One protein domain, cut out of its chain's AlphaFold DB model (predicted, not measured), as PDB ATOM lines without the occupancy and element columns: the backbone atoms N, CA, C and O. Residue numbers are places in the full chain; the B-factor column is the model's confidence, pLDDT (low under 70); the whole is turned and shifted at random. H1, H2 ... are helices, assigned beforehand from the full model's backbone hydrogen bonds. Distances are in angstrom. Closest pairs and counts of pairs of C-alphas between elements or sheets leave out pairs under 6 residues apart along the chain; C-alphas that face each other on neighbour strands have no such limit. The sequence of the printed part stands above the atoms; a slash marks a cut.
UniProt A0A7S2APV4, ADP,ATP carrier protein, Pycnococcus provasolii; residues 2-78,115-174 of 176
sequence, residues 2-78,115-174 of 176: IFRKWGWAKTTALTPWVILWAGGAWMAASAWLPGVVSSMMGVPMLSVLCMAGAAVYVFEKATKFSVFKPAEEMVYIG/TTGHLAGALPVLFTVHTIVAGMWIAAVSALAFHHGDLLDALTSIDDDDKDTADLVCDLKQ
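What this domain is: This is residues 2 to 78 and 115 to 174 of the 176 residues of the protein "ADP,ATP carrier protein" of Pycnococcus provasolii (UniProt A0A7S2APV4). Three long helices lie side by side, H2 between H3 and H4; H4 overshoots them, its residues 156 to 173 sticking out as an arm, and short H1 precedes H2. The printed part has 137 residues, 121 of them in four named helices, H1 to H4 in order, with no named strand; the class is all helix, and the whole is extended, radius of gyration of the C-alphas 24.0 A, spanning 89 by 28 by 19 A.

Where its parts are: Find C-alpha 2 at (183.568, 123.926, 198.178), where H1, residues 2 to 6, begins. H2, residues 8 to 37, runs 42.2 A; H3, 45 to 75, 43.9 A; H4, 119 to 173, 77.2 A to (210.201, 93.537, 215.146).

How they stand to each other: Hairpin H2 and H3 touch, closest at C-alphas 12 and 68, 5.8 A. H4 touches H2 with residues 120 to 145 alone, closest at C-alphas 145 and 9, 5.4 A; both pairs run opposite ways at a shallow 9 degrees. H1 and H2 are close but not clearly touching: C-alphas 3 and 11, 6.5 A. O i to N i+4 pairs within hydrogen-bond range: every one in H1, 22 of 26 in H2, 24 of 27 in H3, 49 of 51 in H4.

The domain as a whole: Across the cut, C-alphas 78 and 115 are 50.8 A apart. Look for pLDDT under 70 in 23 residues, among them 34 to 44.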
ATOM      1  N   ILE A   2     183.468 123.508 199.594       61.16
ATOM      2  CA  ILE A   2     183.568 123.926 198.178       61.16
ATOM      3  C   ILE A   2     184.780 123.305 197.447       61.16
ATOM      4  O   ILE A   2     184.618 122.705 196.388       61.16
ATOM      5  N   PHE A   3     185.953 123.293 198.092       65.56
ATOM      6  CA  PHE A   3     187.188 122.712 197.548       65.56
ATOM      7  C   PHE A   3     187.110 121.195 197.316       65.56
ATOM      8  O   PHE A   3     187.654 120.696 196.340       65.56
ATOM      9  N   ARG A   4     186.357 120.470 198.159       59.72
ATOM     10  CA  ARG A   4     186.158 119.013 198.042       59.72
ATOM     11  C   ARG A   4     185.254 118.628 196.868       59.72
ATOM     12  O   ARG A   4     185.353 117.518 196.368       59.72
ATOM     13  N   LYS A   5     184.343 119.515 196.448       61.50
ATOM     14  CA  LYS A   5     183.357 119.215 195.398       61.50
ATOM     15  C   LYS A   5     183.813 119.688 194.016       61.50
ATOM     16  O   LYS A   5     183.466 119.058 193.026       61.50
ATOM     17  N   TRP A   6     184.520 120.819 193.939       61.47
ATOM     18  CA  TRP A   6     184.887 121.461 192.666       61.47
ATOM     19  C   TRP A   6     186.383 121.384 192.342       61.47
ATOM     20  O   TRP A   6     186.779 121.721 191.229       61.47
ATOM     21  N   GLY A   7     187.203 120.887 193.266       69.38
ATOM     22  CA  GLY A   7     188.651 120.859 193.108       69.38
ATOM     23  C   GLY A   7     189.274 122.237 193.324       69.38
ATOM     24  O   GLY A   7     188.630 123.284 193.176       69.38
ATOM     25  N   TRP A   8     190.549 122.232 193.704       80.19
ATOM     26  CA  TRP A   8     191.285 123.444 194.049       80.19
ATOM     27  C   TRP A   8     191.358 124.415 192.862       80.19
ATOM     28  O   TRP A   8     190.866 125.536 192.973       80.19
ATOM     29  N   ALA A   9     191.804 123.939 191.692       74.94
ATOM     30  CA  ALA A   9     192.019 124.756 190.493       74.94
ATOM     31  C   ALA A   9     190.766 125.505 190.001       74.94
ATOM     32  O   ALA A   9     190.828 126.683 189.649       74.94
ATOM     33  N   LYS A  10     189.595 124.851 190.002       76.56
ATOM     34  CA  LYS A  10     188.338 125.497 189.572       76.56
ATOM     35  C   LYS A  10     187.872 126.547 190.578       76.56
ATOM     36  O   LYS A  10     187.277 127.549 190.193       76.56
ATOM     37  N   THR A  11     188.157 126.330 191.861       79.31
ATOM     38  CA  THR A  11     187.778 127.254 192.934       79.31
ATOM     39  C   THR A  11     188.656 128.507 192.914       79.31
ATOM     40  O   THR A  11     188.129 129.616 193.008       79.31
ATOM     41  N   THR A  12     189.971 128.370 192.713       80.12
ATOM     42  CA  THR A  12     190.876 129.518 192.521       80.12
ATOM     43  C   THR A  12     190.550 130.289 191.246       80.12
ATOM     44  O   THR A  12     190.539 131.521 191.277       80.12
ATOM     45  N   ALA A  13     190.225 129.598 190.148       84.12
ATOM     46  CA  ALA A  13     189.889 130.229 188.870       84.12
ATOM     47  C   ALA A  13     188.543 130.978 188.886       84.12
ATOM     48  O   ALA A  13     188.352 131.904 188.100       84.12
ATOM     49  N   LEU A  14     187.617 130.646 189.793       85.44
ATOM     50  CA  LEU A  14     186.327 131.337 189.900       85.44
ATOM     51  C   LEU A  14     186.490 132.843 190.164       85.44
ATOM     52  O   LEU A  14     185.741 133.649 189.620       85.44
ATOM     53  N   THR A  15     187.482 133.230 190.967       87.19
ATOM     54  CA  THR A  15     187.709 134.636 191.346       87.19
ATOM     55  C   THR A  15     188.047 135.529 190.142       87.19
ATOM     56  O   THR A  15     187.340 136.520 189.940       87.19
ATOM     57  N   PRO A  16     189.061 135.215 189.309       89.00
ATOM     58  CA  PRO A  16     189.339 136.012 188.118       89.00
ATOM     59  C   PRO A  16     188.202 135.964 187.094       89.00
ATOM     60  O   PRO A  16     187.952 136.975 186.448       89.00
ATOM     61  N   TRP A  17     187.457 134.857 186.982       90.06
ATOM     62  CA  TRP A  17     186.275 134.796 186.113       90.06
ATOM     63  C   TRP A  17     185.162 135.743 186.561       90.06
ATOM     64  O   TRP A  17     184.574 136.438 185.733       90.06
ATOM     65  N   VAL A  18     184.887 135.807 187.865       88.88
ATOM     66  CA  VAL A  18     183.899 136.735 188.427       88.88
ATOM     67  C   VAL A  18     184.299 138.183 188.156       88.88
ATOM     68  O   VAL A  18     183.467 138.962 187.707       88.88
ATOM     69  N   ILE A  19     185.566 138.534 188.374       90.00
ATOM     70  CA  ILE A  19     186.080 139.893 188.141       90.00
ATOM     71  C   ILE A  19     186.067 140.241 186.643       90.00
ATOM     72  O   ILE A  19     185.711 141.358 186.259       90.00
ATOM     73  N   LEU A  20     186.401 139.280 185.775       92.00
ATOM     74  CA  LEU A  20     186.344 139.452 184.325       92.00
ATOM     75  C   LEU A  20     184.914 139.774 183.870       92.00
ATOM     76  O   LEU A  20     184.707 140.768 183.179       92.00
ATOM     77  N   TRP A  21     183.933 138.963 184.271       91.56
ATOM     78  CA  TRP A  21     182.553 139.122 183.818       91.56
ATOM     79  C   TRP A  21     181.826 140.269 184.514       91.56
ATOM     80  O   TRP A  21     181.216 141.080 183.828       91.56
ATOM     81  N   ALA A  22     181.887 140.374 185.843       90.88
ATOM     82  CA  ALA A  22     181.170 141.415 186.579       90.88
ATOM     83  C   ALA A  22     181.770 142.804 186.314       90.88
ATOM     84  O   ALA A  22     181.047 143.723 185.926       90.88
ATOM     85  N   GLY A  23     183.094 142.941 186.449       87.94
ATOM     86  CA  GLY A  23     183.806 144.185 186.160       87.94
ATOM     87  C   GLY A  23     183.759 144.541 184.674       87.94
ATOM     88  O   GLY A  23     183.480 145.684 184.316       87.94
ATOM     89  N   GLY A  24     183.936 143.551 183.793       89.75
ATOM     90  CA  GLY A  24     183.857 143.753 182.347       89.75
ATOM     91  C   GLY A  24     182.462 144.169 181.878       89.75
ATOM     92  O   GLY A  24     182.340 145.135 181.126       89.75
ATOM     93  N   ALA A  25     181.405 143.507 182.359       90.06
ATOM     94  CA  ALA A  25     180.027 143.881 182.046       90.06
ATOM     95  C   ALA A  25     179.702 145.292 182.548       90.06
ATOM     96  O   ALA A  25     179.079 146.066 181.825       90.06
ATOM     97  N   TRP A  26     180.172 145.649 183.748       88.94
ATOM     98  CA  TRP A  26     180.010 146.992 184.296       88.94
ATOM     99  C   TRP A  26     180.706 148.066 183.449       88.94
ATOM    100  O   TRP A  26     180.090 149.064 183.076       88.94
ATOM    101  N   MET A  27     181.977 147.852 183.098       87.00
ATOM    102  CA  MET A  27     182.751 148.795 182.285       87.00
ATOM    103  C   MET A  27     182.179 148.935 180.875       87.00
ATOM    104  O   MET A  27     182.037 150.058 180.390       87.00
ATOM    105  N   ALA A  28     181.784 147.827 180.245       85.81
ATOM    106  CA  ALA A  28     181.097 147.860 178.962       85.81
ATOM    107  C   ALA A  28     179.791 148.657 179.085       85.81
ATOM    108  O   ALA A  28     179.611 149.649 178.384       85.81
ATOM    109  N   ALA A  29     178.923 148.318 180.040       84.31
ATOM    110  CA  ALA A  29     177.684 149.052 180.278       84.31
ATOM    111  C   ALA A  29     177.936 150.558 180.489       84.31
ATOM    112  O   ALA A  29     177.241 151.379 179.900       84.31
ATOM    113  N   SER A  30     178.979 150.941 181.229       81.56
ATOM    114  CA  SER A  30     179.326 152.349 181.461       81.56
ATOM    115  C   SER A  30     179.743 153.117 180.197       81.56
ATOM    116  O   SER A  30     179.570 154.333 180.150       81.56
ATOM    117  N   ALA A  31     180.247 152.430 179.168       79.19
ATOM    118  CA  ALA A  31     180.630 153.035 177.892       79.19
ATOM    119  C   ALA A  31     179.435 153.212 176.934       79.19
ATOM    120  O   ALA A  31     179.398 154.179 176.177       79.19
ATOM    121  N   TRP A  32     178.447 152.310 176.981       72.62
ATOM    122  CA  TRP A  32     177.291 152.310 176.067       72.62
ATOM    123  C   TRP A  32     176.049 153.007 176.648       72.62
ATOM    124  O   TRP A  32     175.326 153.694 175.926       72.62
ATOM    125  N   LEU A  33     175.798 152.875 177.957       70.00
ATOM    126  CA  LEU A  33     174.601 153.410 178.622       70.00
ATOM    127  C   LEU A  33     174.447 154.938 178.533       70.00
ATOM    128  O   LEU A  33     173.318 155.378 178.313       70.00
ATOM    129  N   PRO A  34     175.505 155.771 178.635       67.25
ATOM    130  CA  PRO A  34     175.363 157.224 178.519       67.25
ATOM    131  C   PRO A  34     174.732 157.687 177.195       67.25
ATOM    132  O   PRO A  34     173.975 158.662 177.188       67.25
ATOM    133  N   GLY A  35     174.990 156.961 176.098       61.00
ATOM    134  CA  GLY A  35     174.412 157.230 174.777       61.00
ATOM    135  C   GLY A  35     172.969 156.738 174.606       61.00
ATOM    136  O   GLY A  35     172.227 157.306 173.813       61.00
ATOM    137  N   VAL A  36     172.552 155.718 175.366       54.50
ATOM    138  CA  VAL A  36     171.216 155.094 175.266       54.50
ATOM    139  C   VAL A  36     170.221 155.679 176.276       54.50
ATOM    140  O   VAL A  36     169.042 155.804 175.970       54.50
ATOM    141  N   VAL A  37     170.679 156.042 177.476       52.59
ATOM    142  CA  VAL A  37     169.810 156.392 178.617       52.59
ATOM    143  C   VAL A  37     169.653 157.912 178.807       52.59
ATOM    144  O   VAL A  37     168.741 158.341 179.513       52.59
ATOM    145  N   SER A  38     170.438 158.749 178.104       53.19
ATOM    146  CA  SER A  38     170.230 160.217 178.065       53.19
ATOM    147  C   SER A  38     168.835 160.629 177.573       53.19
ATOM    148  O   SER A  38     168.420 161.764 177.785       53.19
ATOM    149  N   SER A  39     168.098 159.723 176.930       52.78
ATOM    150  CA  SER A  39     166.778 159.973 176.350       52.78
ATOM    151  C   SER A  39     165.592 159.540 177.226       52.78
ATOM    152  O   SER A  39     164.466 159.873 176.871       52.78
ATOM    153  N   MET A  40     165.789 158.814 178.342       52.88
ATOM    154  CA  MET A  40     164.667 158.105 178.998       52.88
ATOM    155  C   MET A  40     164.436 158.393 180.486       52.88
ATOM    156  O   MET A  40     163.318 158.188 180.955       52.88
ATOM    157  N   MET A  41     165.427 158.848 181.258       55.31
ATOM    158  CA  MET A  41     165.258 158.982 182.713       55.31
ATOM    159  C   MET A  41     165.908 160.264 183.228       55.31
ATOM    160  O   MET A  41     167.126 160.384 183.229       55.31
ATOM    161  N   GLY A  42     165.107 161.210 183.728       58.47
ATOM    162  CA  GLY A  42     165.561 162.462 184.358       58.47
ATOM    163  C   GLY A  42     166.294 162.293 185.700       58.47
ATOM    164  O   GLY A  42     166.297 163.208 186.519       58.47
ATOM    165  N   VAL A  43     166.880 161.120 185.954       62.00
ATOM    166  CA  VAL A  43     167.754 160.836 187.098       62.00
ATOM    167  C   VAL A  43     169.192 161.134 186.662       62.00
ATOM    168  O   VAL A  43     169.551 160.789 185.534       62.00
ATOM    169  N   PRO A  44     170.056 161.726 187.507       69.12
ATOM    170  CA  PRO A  44     171.470 161.858 187.179       69.12
ATOM    171  C   PRO A  44     172.081 160.469 186.919       69.12
ATOM    172  O   PRO A  44     172.325 159.701 187.846       69.12
ATOM    173  N   MET A  45     172.333 160.157 185.640       71.88
ATOM    174  CA  MET A  45     172.938 158.909 185.137       71.88
ATOM    175  C   MET A  45     174.152 158.478 185.970       71.88
ATOM    176  O   MET A  45     174.347 157.299 186.266       71.88
ATOM    177  N   LEU A  46     174.945 159.463 186.390       75.56
ATOM    178  CA  LEU A  46     176.128 159.265 187.210       75.56
ATOM    179  C   LEU A  46     175.818 158.540 188.529       75.56
ATOM    180  O   LEU A  46     176.587 157.675 188.925       75.56
ATOM    181  N   SER A  47     174.691 158.823 189.186       78.06
ATOM    182  CA  SER A  47     174.332 158.212 190.473       78.06
ATOM    183  C   SER A  47     174.025 156.719 190.344       78.06
ATOM    184  O   SER A  47     174.470 155.927 191.175       78.06
ATOM    185  N   VAL A  48     173.313 156.327 189.283       80.69
ATOM    186  CA  VAL A  48     173.032 154.912 188.986       80.69
ATOM    187  C   VAL A  48     174.331 154.188 188.647       80.69
ATOM    188  O   VAL A  48     174.579 153.100 189.170       80.69
ATOM    189  N   LEU A  49     175.194 154.824 187.844       82.38
ATOM    190  CA  LEU A  49     176.499 154.267 187.511       82.38
ATOM    191  C   LEU A  49     177.395 154.095 188.741       82.38
ATOM    192  O   LEU A  49     177.981 153.035 188.945       82.38
ATOM    193  N   CYS A  50     177.458 155.092 189.613       84.06
ATOM    194  CA  CYS A  50     178.219 154.986 190.850       84.06
ATOM    195  C   CYS A  50     177.688 153.868 191.758       84.06
ATOM    196  O   CYS A  50     178.489 153.112 192.305       84.06
ATOM    197  N   MET A  51     176.366 153.726 191.901       87.62
ATOM    198  CA  MET A  51     175.776 152.701 192.770       87.62
ATOM    199  C   MET A  51     176.027 151.284 192.245       87.62
ATOM    200  O   MET A  51     176.441 150.402 192.998       87.62
ATOM    201  N   ALA A  52     175.822 151.062 190.947       87.69
ATOM    202  CA  ALA A  52     176.066 149.761 190.340       87.69
ATOM    203  C   ALA A  52     177.568 149.412 190.325       87.69
ATOM    204  O   ALA A  52     177.932 148.286 190.669       87.69
ATOM    205  N   GLY A  53     178.449 150.382 190.061       88.88
ATOM    206  CA  GLY A  53     179.896 150.199 190.199       88.88
ATOM    207  C   GLY A  53     180.325 149.865 191.633       88.88
ATOM    208  O   GLY A  53     181.148 148.974 191.840       88.88
ATOM    209  N   ALA A  54     179.727 150.513 192.638       90.94
ATOM    210  CA  ALA A  54     179.976 150.196 194.044       90.94
ATOM    211  C   ALA A  54     179.521 148.770 194.402       90.94
ATOM    212  O   ALA A  54     180.244 148.054 195.095       90.94
ATOM    213  N   ALA A  55     178.365 148.333 193.898       91.19
ATOM    214  CA  ALA A  55     177.874 146.973 194.107       91.19
ATOM    215  C   ALA A  55     178.823 145.920 193.506       91.19
ATOM    216  O   ALA A  55     179.172 144.950 194.183       91.19
ATOM    217  N   VAL A  56     179.299 146.142 192.275       91.00
ATOM    218  CA  VAL A  56     180.286 145.265 191.623       91.00
ATOM    219  C   VAL A  56     181.588 145.231 192.423       91.00
ATOM    220  O   VAL A  56     182.079 144.148 192.733       91.00
ATOM    221  N   TYR A  57     182.092 146.383 192.871       90.81
ATOM    222  CA  TYR A  57     183.301 146.459 193.696       90.81
ATOM    223  C   TYR A  57     183.186 145.658 195.005       90.81
ATOM    224  O   TYR A  57     184.105 144.923 195.380       90.81
ATOM    225  N   VAL A  58     182.051 145.762 195.705       92.19
ATOM    226  CA  VAL A  58     181.799 144.979 196.925       92.19
ATOM    227  C   VAL A  58     181.782 143.484 196.612       92.19
ATOM    228  O   VAL A  58     182.393 142.702 197.343       92.19
ATOM    229  N   PHE A  59     181.144 143.082 195.513       89.50
ATOM    230  CA  PHE A  59     181.074 141.683 195.097       89.50
ATOM    231  C   PHE A  59     182.451 141.098 194.743       89.50
ATOM    232  O   PHE A  59     182.783 139.979 195.151       89.50
ATOM    233  N   GLU A  60     183.300 141.866 194.058       87.88
ATOM    234  CA  GLU A  60     184.679 141.473 193.752       87.88
ATOM    235  C   GLU A  60     185.510 141.286 195.026       87.88
ATOM    236  O   GLU A  60     186.222 140.286 195.176       87.88
ATOM    237  N   LYS A  61     185.396 142.218 195.984       87.94
ATOM    238  CA  LYS A  61     186.076 142.106 197.282       87.94
ATOM    239  C   LYS A  61     185.581 140.902 198.071       87.94
ATOM    240  O   LYS A  61     186.411 140.159 198.597       87.94
ATOM    241  N   ALA A  62     184.269 140.687 198.122       88.75
ATOM    242  CA  ALA A  62     183.675 139.535 198.789       88.75
ATOM    243  C   ALA A  62     184.207 138.223 198.195       88.75
ATOM    244  O   ALA A  62     184.696 137.370 198.935       88.75
ATOM    245  N   THR A  63     184.217 138.098 196.865       86.62
ATOM    246  CA  THR A  63     184.726 136.902 196.176       86.62
ATOM    247  C   THR A  63     186.218 136.692 196.445       86.62
ATOM    248  O   THR A  63     186.626 135.600 196.840       86.62
ATOM    249  N   LYS A  64     187.043 137.744 196.335       84.56
ATOM    250  CA  LYS A  64     188.486 137.662 196.609       84.56
ATOM    251  C   LYS A  64     188.778 137.216 198.045       84.56
ATOM    252  O   LYS A  64     189.610 136.341 198.268       84.56
ATOM    253  N   PHE A  65     188.113 137.800 199.036       86.25
ATOM    254  CA  PHE A  65     188.388 137.464 200.433       86.25
ATOM    255  C   PHE A  65     187.757 136.143 200.874       86.25
ATOM    256  O   PHE A  65     188.329 135.471 201.728       86.25
ATOM    257  N   SER A  66     186.626 135.747 200.289       86.88
ATOM    258  CA  SER A  66     185.933 134.515 200.668       86.88
ATOM    259  C   SER A  66     186.446 133.273 199.939       86.88
ATOM    260  O   SER A  66     186.391 132.190 200.515       86.88
ATOM    261  N   VAL A  67     186.902 133.403 198.688       83.94
ATOM    262  CA  VAL A  67     187.269 132.259 197.834       83.94
ATOM    263  C   VAL A  67     188.778 132.174 197.644       83.94
ATOM    264  O   VAL A  67     189.368 131.124 197.889       83.94
ATOM    265  N   PHE A  68     189.416 133.278 197.249       82.56
ATOM    266  CA  PHE A  68     190.833 133.267 196.893       82.56
ATOM    267  C   PHE A  68     191.744 133.113 198.115       82.56
ATOM    268  O   PHE A  68     192.644 132.285 198.083       82.56
ATOM    269  N   LYS A  69     191.479 133.832 199.217       84.06
ATOM    270  CA  LYS A  69     192.310 133.735 200.433       84.06
ATOM    271  C   LYS A  69     192.407 132.311 201.002       84.06
ATOM    272  O   LYS A  69     193.522 131.848 201.211       84.06
ATOM    273  N   PRO A  70     191.296 131.581 201.227       83.50
ATOM    274  CA  PRO A  70     191.396 130.190 201.659       83.50
ATOM    275  C   PRO A  70     192.131 129.301 200.652       83.50
ATOM    276  O   PRO A  70     192.838 128.388 201.057       83.50
ATOM    277  N   ALA A  71     191.975 129.562 199.351       83.31
ATOM    278  CA  ALA A  71     192.632 128.777 198.314       83.31
ATOM    279  C   ALA A  71     194.150 129.022 198.257       83.31
ATOM    280  O   ALA A  71     194.907 128.094 197.991       83.31
ATOM    281  N   GLU A  72     194.586 130.250 198.537       81.94
ATOM    282  CA  GLU A  72     195.993 130.629 198.651       81.94
ATOM    283  C   GLU A  72     196.661 129.947 199.857       81.94
ATOM    284  O   GLU A  72     197.722 129.347 199.712       81.94
ATOM    285  N   GLU A  73     196.014 129.947 201.028       83.25
ATOM    286  CA  GLU A  73     196.549 129.262 202.217       83.25
ATOM    287  C   GLU A  73     196.730 127.752 201.999       83.25
ATOM    288  O   GLU A  73     197.644 127.172 202.576       83.25
ATOM    289  N   MET A  74     195.915 127.121 201.142       80.69
ATOM    290  CA  MET A  74     196.062 125.699 200.795       80.69
ATOM    291  C   MET A  74     197.352 125.407 200.024       80.69
ATOM    292  O   MET A  74     197.986 124.391 200.291       80.69
ATOM    293  N   VAL A  75     197.777 126.308 199.132       81.31
ATOM    294  CA  VAL A  75     199.045 126.162 198.391       81.31
ATOM    295  C   VAL A  75     200.231 126.216 199.340       81.31
ATOM    296  O   VAL A  75     201.197 125.474 199.193       81.31
ATOM    297  N   TYR A  76     200.151 127.076 200.352       77.25
ATOM    298  CA  TYR A  76     201.220 127.245 201.325       77.25
ATOM    299  C   TYR A  76     201.334 126.105 202.348       77.25
ATOM    300  O   TYR A  76     202.227 126.161 203.189       77.25
ATOM    301  N   ILE A  77     200.446 125.106 202.353       79.50
ATOM    302  CA  ILE A  77     200.592 123.942 203.247       79.50
ATOM    303  C   ILE A  77     201.713 123.021 202.751       79.50
ATOM    304  O   ILE A  77     202.438 122.471 203.568       79.50
ATOM    305  N   GLY A  78     201.880 122.892 201.434       67.69
ATOM    306  CA  GLY A  78     202.879 122.004 200.835       67.69
ATOM    307  C   GLY A  78     204.283 122.603 200.683       67.69
ATOM    308  O   GLY A  78     205.174 121.940 200.164       67.69
ATOM    309  N   THR A 115     193.664 162.634 174.374       64.69
ATOM    310  CA  THR A 115     193.275 163.923 173.776       64.69
ATOM    311  C   THR A 115     191.988 164.496 174.379       64.69
ATOM    312  O   THR A 115     191.726 165.690 174.271       64.69
ATOM    313  N   THR A 116     191.181 163.649 175.022       65.50
ATOM    314  CA  THR A 116     189.883 163.998 175.598       65.50
ATOM    315  C   THR A 116     189.988 164.584 177.007       65.50
ATOM    316  O   THR A 116     189.038 165.230 177.435       65.50
ATOM    317  N   GLY A 117     191.078 164.351 177.754       69.50
ATOM    318  CA  GLY A 117     191.287 164.880 179.115       69.50
ATOM    319  C   GLY A 117     190.257 164.456 180.181       69.50
ATOM    320  O   GLY A 117     190.265 164.988 181.288       69.50
ATOM    321  N   HIS A 118     189.360 163.512 179.874       75.00
ATOM    322  CA  HIS A 118     188.265 163.082 180.750       75.00
ATOM    323  C   HIS A 118     188.132 161.553 180.768       75.00
ATOM    324  O   HIS A 118     188.344 160.881 179.756       75.00
ATOM    325  N   LEU A 119     187.708 161.004 181.912       76.56
ATOM    326  CA  LEU A 119     187.673 159.560 182.181       76.56
ATOM    327  C   LEU A 119     186.810 158.759 181.191       76.56
ATOM    328  O   LEU A 119     187.145 157.623 180.870       76.56
ATOM    329  N   ALA A 120     185.730 159.346 180.669       77.44
ATOM    330  CA  ALA A 120     184.838 158.664 179.730       77.44
ATOM    331  C   ALA A 120     185.555 158.232 178.435       77.44
ATOM    332  O   ALA A 120     185.316 157.134 177.942       77.44
ATOM    333  N   GLY A 121     186.484 159.051 177.924       76.19
ATOM    334  CA  GLY A 121     187.280 158.714 176.735       76.19
ATOM    335  C   GLY A 121     188.340 157.639 176.993       76.19
ATOM    336  O   GLY A 121     188.767 156.951 176.071       76.19
ATOM    337  N   ALA A 122     188.734 157.461 178.254       83.56
ATOM    338  CA  ALA A 122     189.702 156.464 178.693       83.56
ATOM    339  C   ALA A 122     189.080 155.069 178.917       83.56
ATOM    340  O   ALA A 122     189.808 154.075 178.947       83.56
ATOM    341  N   LEU A 123     187.747 154.965 179.041       85.06
ATOM    342  CA  LEU A 123     187.042 153.713 179.358       85.06
ATOM    343  C   LEU A 123     187.363 152.532 178.421       85.06
ATOM    344  O   LEU A 123     187.600 151.444 178.948       85.06
ATOM    345  N   PRO A 124     187.434 152.680 177.080       84.81
ATOM    346  CA  PRO A 124     187.734 151.551 176.192       84.81
ATOM    347  C   PRO A 124     189.147 150.988 176.397       84.81
ATOM    348  O   PRO A 124     189.361 149.773 176.364       84.81
ATOM    349  N   VAL A 125     190.118 151.868 176.661       88.00
ATOM    350  CA  VAL A 125     191.500 151.470 176.955       88.00
ATOM    351  C   VAL A 125     191.565 150.782 178.318       88.00
ATOM    352  O   VAL A 125     192.166 149.716 178.433       88.00
ATOM    353  N   LEU A 126     190.889 151.332 179.332       89.00
ATOM    354  CA  LEU A 126     190.807 150.714 180.660       89.00
ATOM    355  C   LEU A 126     190.145 149.332 180.607       89.00
ATOM    356  O   LEU A 126     190.627 148.411 181.259       89.00
ATOM    357  N   PHE A 127     189.086 149.169 179.811       90.12
ATOM    358  CA  PHE A 127     188.437 147.874 179.598       90.12
ATOM    359  C   PHE A 127     189.408 146.864 178.979       90.12
ATOM    360  O   PHE A 127     189.547 145.753 179.481       90.12
ATOM    361  N   THR A 128     190.150 147.277 177.949       90.25
ATOM    362  CA  THR A 128     191.152 146.423 177.292       90.25
ATOM    363  C   THR A 128     192.230 145.970 178.278       90.25
ATOM    364  O   THR A 128     192.535 144.781 178.369       90.25
ATOM    365  N   VAL A 129     192.778 146.899 179.067       92.12
ATOM    366  CA  VAL A 129     193.773 146.587 180.103       92.12
ATOM    367  C   VAL A 129     193.192 145.650 181.164       92.12
ATOM    368  O   VAL A 129     193.851 144.679 181.531       92.12
ATOM    369  N   HIS A 130     191.964 145.895 181.633       91.44
ATOM    370  CA  HIS A 130     191.273 145.034 182.601       91.44
ATOM    371  C   HIS A 130     191.160 143.595 182.095       91.44
ATOM    372  O   HIS A 130     191.534 142.661 182.806       91.44
ATOM    373  N   THR A 131     190.720 143.407 180.849       92.19
ATOM    374  CA  THR A 131     190.610 142.081 180.230       92.19
ATOM    375  C   THR A 131     191.970 141.396 180.103       92.19
ATOM    376  O   THR A 131     192.075 140.206 180.401       92.19
ATOM    377  N   ILE A 132     193.026 142.126 179.725       94.25
ATOM    378  CA  ILE A 132     194.389 141.577 179.634       94.25
ATOM    379  C   ILE A 132     194.889 141.137 181.016       94.25
ATOM    380  O   ILE A 132     195.370 140.015 181.162       94.25
ATOM    381  N   VAL A 133     194.744 141.978 182.042       92.69
ATOM    382  CA  VAL A 133     195.180 141.661 183.414       92.69
ATOM    383  C   VAL A 133     194.413 140.468 183.982       92.69
ATOM    384  O   VAL A 133     195.022 139.569 184.565       92.69
ATOM    385  N   ALA A 134     193.100 140.406 183.768       92.12
ATOM    386  CA  ALA A 134     192.296 139.259 184.168       92.12
ATOM    387  C   ALA A 134     192.694 137.981 183.403       92.12
ATOM    388  O   ALA A 134     192.805 136.919 184.013       92.12
ATOM    389  N   GLY A 135     192.989 138.079 182.103       92.50
ATOM    390  CA  GLY A 135     193.497 136.963 181.299       92.50
ATOM    391  C   GLY A 135     194.848 136.440 181.794       92.50
ATOM    392  O   GLY A 135     195.013 135.232 181.975       92.50
ATOM    393  N   MET A 136     195.787 137.340 182.107       93.88
ATOM    394  CA  MET A 136     197.069 136.981 182.728       93.88
ATOM    395  C   MET A 136     196.867 136.290 184.082       93.88
ATOM    396  O   MET A 136     197.572 135.330 184.389       93.88
ATOM    397  N   TRP A 137     195.881 136.718 184.875       91.81
ATOM    398  CA  TRP A 137     195.556 136.060 186.141       91.81
ATOM    399  C   TRP A 137     195.001 134.643 185.928       91.81
ATOM    400  O   TRP A 137     195.428 133.715 186.614       91.81
ATOM    401  N   ILE A 138     194.116 134.430 184.950       91.31
ATOM    402  CA  ILE A 138     193.616 133.084 184.613       91.31
ATOM    403  C   ILE A 138     194.772 132.161 184.192       91.31
ATOM    404  O   ILE A 138     194.854 131.021 184.659       91.31
ATOM    405  N   ALA A 139     195.691 132.657 183.358       91.81
ATOM    406  CA  ALA A 139     196.885 131.911 182.959       91.81
ATOM    407  C   ALA A 139     197.778 131.576 184.168       91.81
ATOM    408  O   ALA A 139     198.192 130.430 184.322       91.81
ATOM    409  N   ALA A 140     198.000 132.538 185.071       91.00
ATOM    410  CA  ALA A 140     198.783 132.332 186.289       91.00
ATOM    411  C   ALA A 140     198.153 131.289 187.227       91.00
ATOM    412  O   ALA A 140     198.862 130.438 187.760       91.00
ATOM    413  N   VAL A 141     196.826 131.302 187.400       89.69
ATOM    414  CA  VAL A 141     196.115 130.283 188.196       89.69
ATOM    415  C   VAL A 141     196.247 128.901 187.563       89.69
ATOM    416  O   VAL A 141     196.424 127.919 188.280       89.69
ATOM    417  N   SER A 142     196.189 128.818 186.235       88.00
ATOM    418  CA  SER A 142     196.328 127.550 185.511       88.00
ATOM    419  C   SER A 142     197.744 126.982 185.642       88.00
ATOM    420  O   SER A 142     197.903 125.798 185.922       88.00
ATOM    421  N   ALA A 143     198.766 127.835 185.523       89.12
ATOM    422  CA  ALA A 143     200.157 127.454 185.759       89.12
ATOM    423  C   ALA A 143     200.389 127.004 187.213       89.12
ATOM    424  O   ALA A 143     201.046 125.996 187.457       89.12
ATOM    425  N   LEU A 144     199.792 127.704 188.183       88.00
ATOM    426  CA  LEU A 144     199.888 127.329 189.593       88.00
ATOM    427  C   LEU A 144     199.184 125.997 189.889       88.00
ATOM    428  O   LEU A 144     199.690 125.204 190.674       88.00
ATOM    429  N   ALA A 145     198.039 125.734 189.255       86.69
ATOM    430  CA  ALA A 145     197.327 124.466 189.388       86.69
ATOM    431  C   ALA A 145     198.139 123.270 188.894       86.69
ATOM    432  O   ALA A 145     198.050 122.205 189.498       86.69
ATOM    433  N   PHE A 146     198.930 123.462 187.841       83.88
ATOM    434  CA  PHE A 146     199.841 122.443 187.340       83.88
ATOM    435  C   PHE A 146     200.937 122.128 188.374       83.88
ATOM    436  O   PHE A 146     201.006 121.000 188.849       83.88
ATOM    437  N   HIS A 147     201.686 123.136 188.845       85.75
ATOM    438  CA  HIS A 147     202.760 122.922 189.834       85.75
ATOM    439  C   HIS A 147     202.259 122.401 191.188       85.75
ATOM    440  O   HIS A 147     202.957 121.655 191.870       85.75
ATOM    441  N   HIS A 148     201.063 122.814 191.611       83.75
ATOM    442  CA  HIS A 148     200.470 122.320 192.851       83.75
ATOM    443  C   HIS A 148     200.077 120.839 192.749       83.75
ATOM    444  O   HIS A 148     200.102 120.149 193.761       83.75
ATOM    445  N   GLY A 149     199.719 120.345 191.557       82.38
ATOM    446  CA  GLY A 149     199.498 118.915 191.317       82.38
ATOM    447  C   GLY A 149     200.778 118.112 191.526       82.38
ATOM    448  O   GLY A 149     200.801 117.233 192.381       82.38
ATOM    449  N   ASP A 150     201.860 118.509 190.851       84.12
ATOM    450  CA  ASP A 150     203.168 117.844 190.958       84.12
ATOM    451  C   ASP A 150     203.680 117.794 192.408       84.12
ATOM    452  O   ASP A 150     204.224 116.787 192.860       84.12
ATOM    453  N   LEU A 151     203.483 118.883 193.162       83.81
ATOM    454  CA  LEU A 151     203.888 118.958 194.564       83.81
ATOM    455  C   LEU A 151     203.053 118.035 195.467       83.81
ATOM    456  O   LEU A 151     203.599 117.435 196.391       83.81
ATOM    457  N   LEU A 152     201.749 117.901 195.211       82.06
ATOM    458  CA  LEU A 152     200.904 116.955 195.945       82.06
ATOM    459  C   LEU A 152     201.263 115.501 195.625       82.06
ATOM    460  O   LEU A 152     201.296 114.680 196.542       82.06
ATOM    461  N   ASP A 153     201.567 115.187 194.367       83.69
ATOM    462  CA  ASP A 153     201.967 113.839 193.956       83.69
ATOM    463  C   ASP A 153     203.303 113.442 194.605       83.69
ATOM    464  O   ASP A 153     203.422 112.349 195.161       83.69
ATOM    465  N   ALA A 154     204.273 114.364 194.650       84.12
ATOM    466  CA  ALA A 154     205.549 114.146 195.334       84.12
ATOM    467  C   ALA A 154     205.380 113.917 196.848       84.12
ATOM    468  O   ALA A 154     205.975 112.995 197.407       84.12
ATOM    469  N   LEU A 155     204.542 114.715 197.522       80.88
ATOM    470  CA  LEU A 155     204.256 114.524 198.949       80.88
ATOM    471  C   LEU A 155     203.539 113.195 199.222       80.88
ATOM    472  O   LEU A 155     203.825 112.554 200.228       80.88
ATOM    473  N   THR A 156     202.649 112.771 198.324       83.12
ATOM    474  CA  THR A 156     201.940 111.488 198.455       83.12
ATOM    475  C   THR A 156     202.911 110.314 198.326       83.12
ATOM    476  O   THR A 156     202.855 109.405 199.144       83.12
ATOM    477  N   SER A 157     203.874 110.374 197.394       81.88
ATOM    478  CA  SER A 157     204.900 109.324 197.276       81.88
ATOM    479  C   SER A 157     205.807 109.200 198.506       81.88
ATOM    480  O   SER A 157     206.165 108.090 198.879       81.88
ATOM    481  N   ILE A 158     206.131 110.312 199.178       80.62
ATOM    482  CA  ILE A 158     206.936 110.287 200.413       80.62
ATOM    483  C   ILE A 158     206.154 109.628 201.559       80.62
ATOM    484  O   ILE A 158     206.727 108.873 202.339       80.62
ATOM    485  N   ASP A 159     204.853 109.911 201.669       81.75
ATOM    486  CA  ASP A 159     203.989 109.348 202.716       81.75
ATOM    487  C   ASP A 159     203.693 107.852 202.500       81.75
ATOM    488  O   ASP A 159     203.363 107.143 203.452       81.75
ATOM    489  N   ASP A 160     203.791 107.369 201.259       83.81
ATOM    490  CA  ASP A 160     203.719 105.944 200.932       83.81
ATOM    491  C   ASP A 160     205.055 105.237 201.239       83.81
ATOM    492  O   ASP A 160     205.041 104.190 201.885       83.81
ATOM    493  N   ASP A 161     206.202 105.847 200.907       81.50
ATOM    494  CA  ASP A 161     207.535 105.315 201.247       81.50
ATOM    495  C   ASP A 161     207.766 105.227 202.773       81.50
ATOM    496  O   ASP A 161     208.340 104.252 203.271       81.50
ATOM    497  N   ASP A 162     207.321 106.226 203.546       82.50
ATOM    498  CA  ASP A 162     207.460 106.220 205.012       82.50
ATOM    499  C   ASP A 162     206.554 105.158 205.660       82.50
ATOM    500  O   ASP A 162     206.959 104.505 206.626       82.50
ATOM    501  N   LYS A 163     205.363 104.904 205.089       78.88
ATOM    502  CA  LYS A 163     204.499 103.788 205.513       78.88
ATOM    503  C   LYS A 163     205.125 102.434 205.207       78.88
ATOM    504  O   LYS A 163     205.194 101.613 206.115       78.88
ATOM    505  N   ASP A 164     205.647 102.226 204.000       81.56
ATOM    506  CA  ASP A 164     206.345 100.982 203.644       81.56
ATOM    507  C   ASP A 164     207.556 100.744 204.559       81.56
ATOM    508  O   ASP A 164     207.807  99.627 205.017       81.56
ATOM    509  N   THR A 165     208.289 101.808 204.900       76.50
ATOM    510  CA  THR A 165     209.414 101.735 205.841       76.50
ATOM    511  C   THR A 165     208.940 101.391 207.257       76.50
ATOM    512  O   THR A 165     209.560 100.563 207.932       76.50
ATOM    513  N   ALA A 166     207.839 101.987 207.721       79.19
ATOM    514  CA  ALA A 166     207.246 101.698 209.025       79.19
ATOM    515  C   ALA A 166     206.701 100.261 209.122       79.19
ATOM    516  O   ALA A 166     206.884  99.607 210.156       79.19
ATOM    517  N   ASP A 167     206.101  99.753 208.046       81.25
ATOM    518  CA  ASP A 167     205.580  98.390 207.946       81.25
ATOM    519  C   ASP A 167     206.727  97.363 207.910       81.25
ATOM    520  O   ASP A 167     206.720  96.412 208.697       81.25
ATOM    521  N   LEU A 168     207.792  97.614 207.136       78.38
ATOM    522  CA  LEU A 168     209.019  96.799 207.148       78.38
ATOM    523  C   LEU A 168     209.675  96.742 208.538       78.38
ATOM    524  O   LEU A 168     210.157  95.689 208.968       78.38
ATOM    525  N   VAL A 169     209.709  97.865 209.263       77.31
ATOM    526  CA  VAL A 169     210.238  97.916 210.636       77.31
ATOM    527  C   VAL A 169     209.338  97.148 211.611       77.31
ATOM    528  O   VAL A 169     209.863  96.502 212.523       77.31
ATOM    529  N   CYS A 170     208.013  97.179 211.431       76.00
ATOM    530  CA  CYS A 170     207.080  96.370 212.219       76.00
ATOM    531  C   CYS A 170     207.267  94.868 211.977       76.00
ATOM    532  O   CYS A 170     207.342  94.115 212.953       76.00
ATOM    533  N   ASP A 171     207.413  94.443 210.723       77.50
ATOM    534  CA  ASP A 171     207.618  93.036 210.361       77.50
ATOM    535  C   ASP A 171     208.942  92.485 210.914       77.50
ATOM    536  O   ASP A 171     208.986  91.380 211.454       77.50
ATOM    537  N   LEU A 172     210.018  93.279 210.894       75.38
ATOM    538  CA  LEU A 172     211.310  92.895 211.486       75.38
ATOM    539  C   LEU A 172     211.304  92.857 213.026       75.38
ATOM    540  O   LEU A 172     212.214  92.284 213.632       75.38
ATOM    541  N   LYS A 173     210.320  93.485 213.680       68.81
ATOM    542  CA  LYS A 173     210.201  93.537 215.146       68.81
ATOM    543  C   LYS A 173     209.408  92.355 215.716       68.81
ATOM    544  O   LYS A 173     209.442  92.164 216.934       68.81
ATOM    545  N   GLN A 174     208.707  91.572 214.893       51.38
ATOM    546  CA  GLN A 174     207.966  90.404 215.371       51.38
ATOM    547  C   GLN A 174     208.944  89.275 215.752       51.38
ATOM    548  O   GLN A 174     209.655  88.770 214.883       51.38
TER     549      GLN A 174